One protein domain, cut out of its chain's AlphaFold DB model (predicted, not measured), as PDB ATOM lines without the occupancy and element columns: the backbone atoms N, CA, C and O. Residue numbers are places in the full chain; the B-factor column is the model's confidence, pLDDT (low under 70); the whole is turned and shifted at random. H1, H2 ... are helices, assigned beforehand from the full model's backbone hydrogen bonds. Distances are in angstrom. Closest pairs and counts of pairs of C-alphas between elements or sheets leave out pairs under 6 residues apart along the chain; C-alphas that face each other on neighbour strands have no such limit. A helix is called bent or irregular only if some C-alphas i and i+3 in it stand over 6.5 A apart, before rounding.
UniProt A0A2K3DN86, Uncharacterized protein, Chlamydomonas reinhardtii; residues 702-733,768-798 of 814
ATOM      1  N   ALA A 702     116.345 149.542 151.485       86.25
ATOM      2  CA  ALA A 702     117.480 149.416 152.397       86.25
ATOM      3  C   ALA A 702     117.774 150.779 153.057       86.25
ATOM      4  O   ALA A 702     117.481 151.804 152.434       86.25
ATOM      5  N   PRO A 703     118.369 150.811 154.268       83.06
ATOM      6  CA  PRO A 703     118.705 152.065 154.928       83.06
ATOM      7  C   PRO A 703     119.531 152.970 154.015       83.06
ATOM      8  O   PRO A 703     120.553 152.541 153.470       83.06
ATOM      9  N   ASN A 704     119.106 154.220 153.856       81.50
ATOM     10  CA  ASN A 704     119.895 155.212 153.134       81.50
ATOM     11  C   ASN A 704     121.185 155.544 153.921       81.50
ATOM     12  O   ASN A 704     121.286 155.215 155.107       81.50
ATOM     13  N   PRO A 705     122.188 156.213 153.317       79.50
ATOM     14  CA  PRO A 705     123.442 156.507 154.009       79.50
ATOM     15  C   PRO A 705     123.266 157.240 155.347       79.50
ATOM     16  O   PRO A 705     123.990 156.950 156.295       79.50
ATOM     17  N   SER A 706     122.278 158.132 155.469       75.62
ATOM     18  CA  SER A 706     122.007 158.850 156.725       75.62
ATOM     19  C   SER A 706     121.415 157.929 157.796       75.62
ATOM     20  O   SER A 706     121.824 157.984 158.956       75.62
ATOM     21  N   GLU A 707     120.487 157.051 157.417       83.88
ATOM     22  CA  GLU A 707     119.920 156.026 158.303       83.88
ATOM     23  C   GLU A 707     120.991 155.025 158.739       83.88
ATOM     24  O   GLU A 707     121.089 154.698 159.921       83.88
ATOM     25  N   LEU A 708     121.854 154.595 157.817       85.38
ATOM     26  CA  LEU A 708     122.979 153.723 158.119       85.38
ATOM     27  C   LEU A 708     123.970 154.403 159.071       85.38
ATOM     28  O   LEU A 708     124.390 153.792 160.049       85.38
ATOM     29  N   MET A 709     124.298 155.678 158.847       80.19
ATOM     30  CA  MET A 709     125.129 156.463 159.764       80.19
ATOM     31  C   MET A 709     124.516 156.552 161.160       80.19
ATOM     32  O   MET A 709     125.233 156.391 162.146       80.19
ATOM     33  N   LEU A 710     123.203 156.771 161.259       83.31
ATOM     34  CA  LEU A 710     122.502 156.810 162.538       83.31
ATOM     35  C   LEU A 710     122.544 155.448 163.244       83.31
ATOM     36  O   LEU A 710     122.837 155.394 164.437       83.31
ATOM     37  N   LEU A 711     122.310 154.352 162.516       85.19
ATOM     38  CA  LEU A 711     122.402 152.990 163.050       85.19
ATOM     39  C   LEU A 711     123.821 152.664 163.528       85.19
ATOM     40  O   LEU A 711     123.994 152.109 164.612       85.19
ATOM     41  N   LEU A 712     124.843 153.056 162.764       84.12
ATOM     42  CA  LEU A 712     126.247 152.870 163.127       84.12
ATOM     43  C   LEU A 712     126.636 153.725 164.341       84.12
ATOM     44  O   LEU A 712     127.324 153.237 165.236       84.12
ATOM     45  N   ALA A 713     126.156 154.968 164.420       82.00
ATOM     46  CA  ALA A 713     126.366 155.837 165.574       82.00
ATOM     47  C   ALA A 713     125.676 155.288 166.832       82.00
ATOM     48  O   ALA A 713     126.281 155.265 167.905       82.00
ATOM     49  N   ALA A 714     124.444 154.788 166.706       84.50
ATOM     50  CA  ALA A 714     123.717 154.147 167.798       84.50
ATOM     51  C   ALA A 714     124.420 152.864 168.266       84.50
ATOM     52  O   ALA A 714     124.597 152.662 169.469       84.50
ATOM     53  N   ALA A 715     124.893 152.034 167.334       83.06
ATOM     54  CA  ALA A 715     125.672 150.838 167.642       83.06
ATOM     55  C   ALA A 715     126.989 151.185 168.355       83.06
ATOM     56  O   ALA A 715     127.335 150.556 169.357       83.06
ATOM     57  N   ALA A 716     127.695 152.223 167.898       79.50
ATOM     58  CA  ALA A 716     128.909 152.709 168.545       79.50
ATOM     59  C   ALA A 716     128.636 153.234 169.966       79.50
ATOM     60  O   ALA A 716     129.363 152.891 170.899       79.50
ATOM     61  N   ALA A 717     127.570 154.016 170.155       81.31
ATOM     62  CA  ALA A 717     127.167 154.521 171.465       81.31
ATOM     63  C   ALA A 717     126.791 153.381 172.426       81.31
ATOM     64  O   ALA A 717     127.250 153.367 173.570       81.31
ATOM     65  N   ALA A 718     126.027 152.390 171.957       82.19
ATOM     66  CA  ALA A 718     125.676 151.204 172.734       82.19
ATOM     67  C   ALA A 718     126.921 150.393 173.129       82.19
ATOM     68  O   ALA A 718     127.045 149.977 174.281       82.19
ATOM     69  N   ALA A 719     127.880 150.227 172.213       78.81
ATOM     70  CA  ALA A 719     129.142 149.546 172.497       78.81
ATOM     71  C   ALA A 719     129.985 150.294 173.545       78.81
ATOM     72  O   ALA A 719     130.543 149.672 174.452       78.81
ATOM     73  N   LEU A 720     130.046 151.628 173.469       79.25
ATOM     74  CA  LEU A 720     130.729 152.460 174.464       79.25
ATOM     75  C   LEU A 720     130.051 152.384 175.838       79.25
ATOM     76  O   LEU A 720     130.740 152.234 176.847       79.25
ATOM     77  N   ALA A 721     128.717 152.436 175.884       81.31
ATOM     78  CA  ALA A 721     127.951 152.296 177.119       81.31
ATOM     79  C   ALA A 721     128.156 150.913 177.762       81.31
ATOM     80  O   ALA A 721     128.419 150.826 178.961       81.31
ATOM     81  N   ALA A 722     128.123 149.838 176.965       79.44
ATOM     82  CA  ALA A 722     128.403 148.481 177.432       79.44
ATOM     83  C   ALA A 722     129.836 148.348 177.977       79.44
ATOM     84  O   ALA A 722     130.046 147.791 179.055       79.44
ATOM     85  N   ALA A 723     130.826 148.919 177.282       76.25
ATOM     86  CA  ALA A 723     132.211 148.925 177.745       76.25
ATOM     87  C   ALA A 723     132.384 149.700 179.066       76.25
ATOM     88  O   ALA A 723     133.129 149.254 179.938       76.25
ATOM     89  N   ALA A 724     131.690 150.829 179.239       77.69
ATOM     90  CA  ALA A 724     131.702 151.599 180.482       77.69
ATOM     91  C   ALA A 724     131.017 150.846 181.639       77.69
ATOM     92  O   ALA A 724     131.555 150.796 182.745       77.69
ATOM     93  N   ALA A 725     129.879 150.195 181.380       79.19
ATOM     94  CA  ALA A 725     129.183 149.368 182.367       79.19
ATOM     95  C   ALA A 725     130.056 148.199 182.853       79.19
ATOM     96  O   ALA A 725     130.092 147.919 184.047       79.19
ATOM     97  N   LEU A 726     130.828 147.570 181.958       77.38
ATOM     98  CA  LEU A 726     131.788 146.519 182.312       77.38
ATOM     99  C   LEU A 726     133.013 147.036 183.093       77.38
ATOM    100  O   LEU A 726     133.648 146.265 183.811       77.38
ATOM    101  N   GLN A 727     133.347 148.327 182.996       74.56
ATOM    102  CA  GLN A 727     134.415 148.951 183.794       74.56
ATOM    103  C   GLN A 727     133.975 149.296 185.217       74.56
ATOM    104  O   GLN A 727     134.818 149.345 186.115       74.56
ATOM    105  N   LEU A 728     132.678 149.511 185.447       76.81
ATOM    106  CA  LEU A 728     132.155 149.907 186.754       76.81
ATOM    107  C   LEU A 728     132.496 148.890 187.865       76.81
ATOM    108  O   LEU A 728     133.013 149.319 188.895       76.81
ATOM    109  N   PRO A 729     132.325 147.561 187.682       72.94
ATOM    110  CA  PRO A 729     132.744 146.568 188.668       72.94
ATOM    111  C   PRO A 729     134.249 146.601 188.924       72.94
ATOM    112  O   PRO A 729     134.656 146.541 190.075       72.94
ATOM    113  N   VAL A 730     135.074 146.758 187.881       73.31
ATOM    114  CA  VAL A 730     136.543 146.818 188.007       73.31
ATOM    115  C   VAL A 730     136.974 148.020 188.853       73.31
ATOM    116  O   VAL A 730     137.860 147.896 189.693       73.31
ATOM    117  N   LEU A 731     136.325 149.172 188.666       75.00
ATOM    118  CA  LEU A 731     136.612 150.398 189.418       75.00
ATOM    119  C   LEU A 731     136.033 150.381 190.840       75.00
ATOM    120  O   LEU A 731     136.619 150.970 191.748       75.00
ATOM    121  N   LEU A 732     134.893 149.717 191.052       77.75
ATOM    122  CA  LEU A 732     134.252 149.601 192.365       77.75
ATOM    123  C   LEU A 732     134.866 148.497 193.230       77.75
ATOM    124  O   LEU A 732     134.777 148.578 194.454       77.75
ATOM    125  N   LEU A 733     135.519 147.497 192.633       75.25
ATOM    126  CA  LEU A 733     136.044 146.340 193.354       75.25
ATOM    127  C   LEU A 733     137.082 146.688 194.435       75.25
ATOM    128  O   LEU A 733     136.943 146.150 195.530       75.25
ATOM    129  N   VAL A 768     137.284 143.774 178.608       67.75
ATOM    130  CA  VAL A 768     137.006 145.212 178.451       67.75
ATOM    131  C   VAL A 768     137.928 145.855 177.410       67.75
ATOM    132  O   VAL A 768     137.473 146.654 176.590       67.75
ATOM    133  N   ALA A 769     139.222 145.526 177.412       72.75
ATOM    134  CA  ALA A 769     140.171 146.057 176.436       72.75
ATOM    135  C   ALA A 769     139.847 145.592 175.004       72.75
ATOM    136  O   ALA A 769     139.912 146.395 174.070       72.75
ATOM    137  N   VAL A 770     139.443 144.329 174.834       73.69
ATOM    138  CA  VAL A 770     138.976 143.782 173.552       73.69
ATOM    139  C   VAL A 770     137.692 144.479 173.104       73.69
ATOM    140  O   VAL A 770     137.636 144.958 171.973       73.69
ATOM    141  N   ALA A 771     136.707 144.647 173.993       64.25
ATOM    142  CA  ALA A 771     135.463 145.352 173.684       64.25
ATOM    143  C   ALA A 771     135.710 146.804 173.228       64.25
ATOM    144  O   ALA A 771     135.136 147.243 172.233       64.25
ATOM    145  N   ARG A 772     136.626 147.539 173.880       68.81
ATOM    146  CA  ARG A 772     137.015 148.900 173.454       68.81
ATOM    147  C   ARG A 772     137.664 148.919 172.072       68.81
ATOM    148  O   ARG A 772     137.378 149.820 171.287       68.81
ATOM    149  N   ARG A 773     138.529 147.947 171.767       75.06
ATOM    150  CA  ARG A 773     139.172 147.838 170.447       75.06
ATOM    151  C   ARG A 773     138.165 147.497 169.356       75.06
ATOM    152  O   ARG A 773     138.232 148.093 168.288       75.06
ATOM    153  N   MET A 774     137.214 146.605 169.632       68.56
ATOM    154  CA  MET A 774     136.135 146.285 168.694       68.56
ATOM    155  C   MET A 774     135.214 147.485 168.455       68.56
ATOM    156  O   MET A 774     134.891 147.772 167.307       68.56
ATOM    157  N   ALA A 775     134.863 148.240 169.502       63.09
ATOM    158  CA  ALA A 775     134.088 149.472 169.363       63.09
ATOM    159  C   ALA A 775     134.834 150.530 168.529       63.09
ATOM    160  O   ALA A 775     134.259 151.113 167.615       63.09
ATOM    161  N   ALA A 776     136.130 150.739 168.787       70.69
ATOM    162  CA  ALA A 776     136.952 151.661 168.005       70.69
ATOM    163  C   ALA A 776     137.079 151.222 166.536       70.69
ATOM    164  O   ALA A 776     136.938 152.046 165.636       70.69
ATOM    165  N   ALA A 777     137.286 149.926 166.280       71.56
ATOM    166  CA  ALA A 777     137.341 149.378 164.927       71.56
ATOM    167  C   ALA A 777     136.003 149.539 164.186       71.56
ATOM    168  O   ALA A 777     136.004 149.905 163.014       71.56
ATOM    169  N   ALA A 778     134.871 149.340 164.868       64.62
ATOM    170  CA  ALA A 778     133.543 149.563 164.300       64.62
ATOM    171  C   ALA A 778     133.310 151.039 163.934       64.62
ATOM    172  O   ALA A 778     132.798 151.324 162.856       64.62
ATOM    173  N   VAL A 779     133.747 151.980 164.780       68.94
ATOM    174  CA  VAL A 779     133.689 153.425 164.484       68.94
ATOM    175  C   VAL A 779     134.550 153.782 163.270       68.94
ATOM    176  O   VAL A 779     134.109 154.539 162.407       68.94
ATOM    177  N   VAL A 780     135.759 153.222 163.166       75.06
ATOM    178  CA  VAL A 780     136.648 153.451 162.014       75.06
ATOM    179  C   VAL A 780     136.058 152.863 160.732       75.06
ATOM    180  O   VAL A 780     136.058 153.536 159.705       75.06
ATOM    181  N   ALA A 781     135.514 151.644 160.784       68.62
ATOM    182  CA  ALA A 781     134.859 151.011 159.642       68.62
ATOM    183  C   ALA A 781     133.623 151.802 159.183       68.62
ATOM    184  O   ALA A 781     133.457 152.040 157.989       68.62
ATOM    185  N   ALA A 782     132.810 152.285 160.129       62.12
ATOM    186  CA  ALA A 782     131.689 153.175 159.846       62.12
ATOM    187  C   ALA A 782     132.153 154.470 159.161       62.12
ATOM    188  O   ALA A 782     131.602 154.856 158.133       62.12
ATOM    189  N   GLY A 783     133.206 155.109 159.681       67.75
ATOM    190  CA  GLY A 783     133.796 156.302 159.072       67.75
ATOM    191  C   GLY A 783     134.315 156.051 157.654       67.75
ATOM    192  O   GLY A 783     134.061 156.853 156.758       67.75
ATOM    193  N   ALA A 784     134.984 154.919 157.422       72.69
ATOM    194  CA  ALA A 784     135.489 154.544 156.103       72.69
ATOM    195  C   ALA A 784     134.357 154.315 155.088       72.69
ATOM    196  O   ALA A 784     134.452 154.798 153.961       72.69
ATOM    197  N   MET A 785     133.268 153.649 155.489       67.50
ATOM    198  CA  MET A 785     132.090 153.471 154.630       67.50
ATOM    199  C   MET A 785     131.456 154.808 154.239       67.50
ATOM    200  O   MET A 785     131.145 155.013 153.070       67.50
ATOM    201  N   VAL A 786     131.323 155.739 155.190       64.25
ATOM    202  CA  VAL A 786     130.791 157.087 154.924       64.25
ATOM    203  C   VAL A 786     131.669 157.839 153.932       64.25
ATOM    204  O   VAL A 786     131.159 158.427 152.983       64.25
ATOM    205  N   VAL A 787     132.989 157.799 154.118       69.94
ATOM    206  CA  VAL A 787     133.934 158.429 153.187       69.94
ATOM    207  C   VAL A 787     133.834 157.794 151.799       69.94
ATOM    208  O   VAL A 787     133.817 158.522 150.812       69.94
ATOM    209  N   SER A 788     133.714 156.467 151.703       71.06
ATOM    210  CA  SER A 788     133.544 155.776 150.420       71.06
ATOM    211  C   SER A 788     132.245 156.145 149.703       71.06
ATOM    212  O   SER A 788     132.295 156.396 148.503       71.06
ATOM    213  N   GLU A 789     131.109 156.223 150.402       70.56
ATOM    214  CA  GLU A 789     129.834 156.649 149.802       70.56
ATOM    215  C   GLU A 789     129.869 158.120 149.371       70.56
ATOM    216  O   GLU A 789     129.472 158.445 148.255       70.56
ATOM    217  N   LEU A 790     130.434 159.010 150.196       66.19
ATOM    218  CA  LEU A 790     130.631 160.416 149.821       66.19
ATOM    219  C   LEU A 790     131.527 160.558 148.584       66.19
ATOM    220  O   LEU A 790     131.253 161.387 147.720       66.19
ATOM    221  N   LEU A 791     132.585 159.748 148.481       69.12
ATOM    222  CA  LEU A 791     133.458 159.716 147.309       69.12
ATOM    223  C   LEU A 791     132.747 159.144 146.079       69.12
ATOM    224  O   LEU A 791     132.919 159.682 144.991       69.12
ATOM    225  N   LEU A 792     131.944 158.088 146.228       69.62
ATOM    226  CA  LEU A 792     131.148 157.517 145.138       69.62
ATOM    227  C   LEU A 792     130.132 158.524 144.601       69.62
ATOM    228  O   LEU A 792     130.001 158.661 143.386       69.62
ATOM    229  N   GLU A 793     129.463 159.261 145.483       63.91
ATOM    230  CA  GLU A 793     128.492 160.276 145.084       63.91
ATOM    231  C   GLU A 793     129.174 161.497 144.454       63.91
ATOM    232  O   GLU A 793     128.722 161.999 143.426       63.91
ATOM    233  N   LEU A 794     130.334 161.907 144.979       64.25
ATOM    234  CA  LEU A 794     131.185 162.923 144.353       64.25
ATOM    235  C   LEU A 794     131.623 162.493 142.945       64.25
ATOM    236  O   LEU A 794     131.549 163.283 142.009       64.25
ATOM    237  N   VAL A 795     132.036 161.233 142.771       72.81
ATOM    238  CA  VAL A 795     132.426 160.672 141.471       72.81
ATOM    239  C   VAL A 795     131.233 160.620 140.516       72.81
ATOM    240  O   VAL A 795     131.368 161.053 139.375       72.81
ATOM    241  N   ARG A 796     130.055 160.161 140.961       67.06
ATOM    242  CA  ARG A 796     128.822 160.198 140.154       67.06
ATOM    243  C   ARG A 796     128.485 161.617 139.714       67.06
ATOM    244  O   ARG A 796     128.109 161.814 138.564       67.06
ATOM    245  N   HIS A 797     128.670 162.600 140.590       57.00
ATOM    246  CA  HIS A 797     128.423 164.003 140.281       57.00
ATOM    247  C   HIS A 797     129.445 164.584 139.293       57.00
ATOM    248  O   HIS A 797     129.071 165.293 138.365       57.00
ATOM    249  N   CYS A 798     130.730 164.253 139.445       64.44
ATOM    250  CA  CYS A 798     131.778 164.686 138.520       64.44
ATOM    251  C   CYS A 798     131.692 164.001 137.147       64.44
ATOM    252  O   CYS A 798     132.164 164.567 136.162       64.44
TER     253      CYS A 798
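What this domain is: This is residues 702 to 733 and 768 to 798 of the 814 residues of an uncharacterized protein of Chlamydomonas reinhardtii (UniProt A0A2K3DN86). Two long helices, H1 and H2, lie side by side at a shallow tilt of 14 degrees and run opposite ways, shifted lengthwise against each other, and residues 791 to 798 of H2 stick out at one end. The outline is a rod spanning 58 by 18 by 13 A, and residues 702 to 704 make a short lead into H1. The printed part has 63 residues, with two named helices in the order H1, H2 and no named strand; the class is all helix. The whole is only just loose, close to extended, with a radius of gyration of the C-alphas of 15.7 A.

How they stand to each other: H1, residues 705 to 733, and H2, residues 768 to 798, touch, with 20 pairs of C-alphas within 8 A. Their closest C-alphas are those of Ala 719 and Ala 775, 5.9 A apart. Their lines stand at a shallow tilt of 14 degrees, opposite ways, and their centres are 16.7 A apart. In H2 every O i to N i+4 pair is within hydrogen-bond range; in H1 23 of 25 are.

Where its parts are: H1 begins at C-alpha 705 at (123.442, 156.507, 154.009) and is 42.5 A from first to last C-alpha. H1 is neither bent nor irregular, but only just: C-alphas 726 and 729 are 6.4 A apart. H2 is 44.7 A from first to last C-alpha, from C-alpha 768 at (137.006, 145.212, 178.451) to C-alpha 798 at (131.778, 164.686, 138.520).

The domain as a whole: The two C-alphas farthest apart are those of Leu 733 and Cys 798, 58.0 A. Residues 734 to 767 are not printed, and C-alphas 733 and 768 are 15.0 A apart across the cut. Without residues 791 to 798, which stand free, the body spans 46 by 16 by 13 A. The mean pLDDT of the printed part is 74.1, of H1 79 and of H2 68; 21 residues are under 70, among them residues 781 to 783 and 790 to 794.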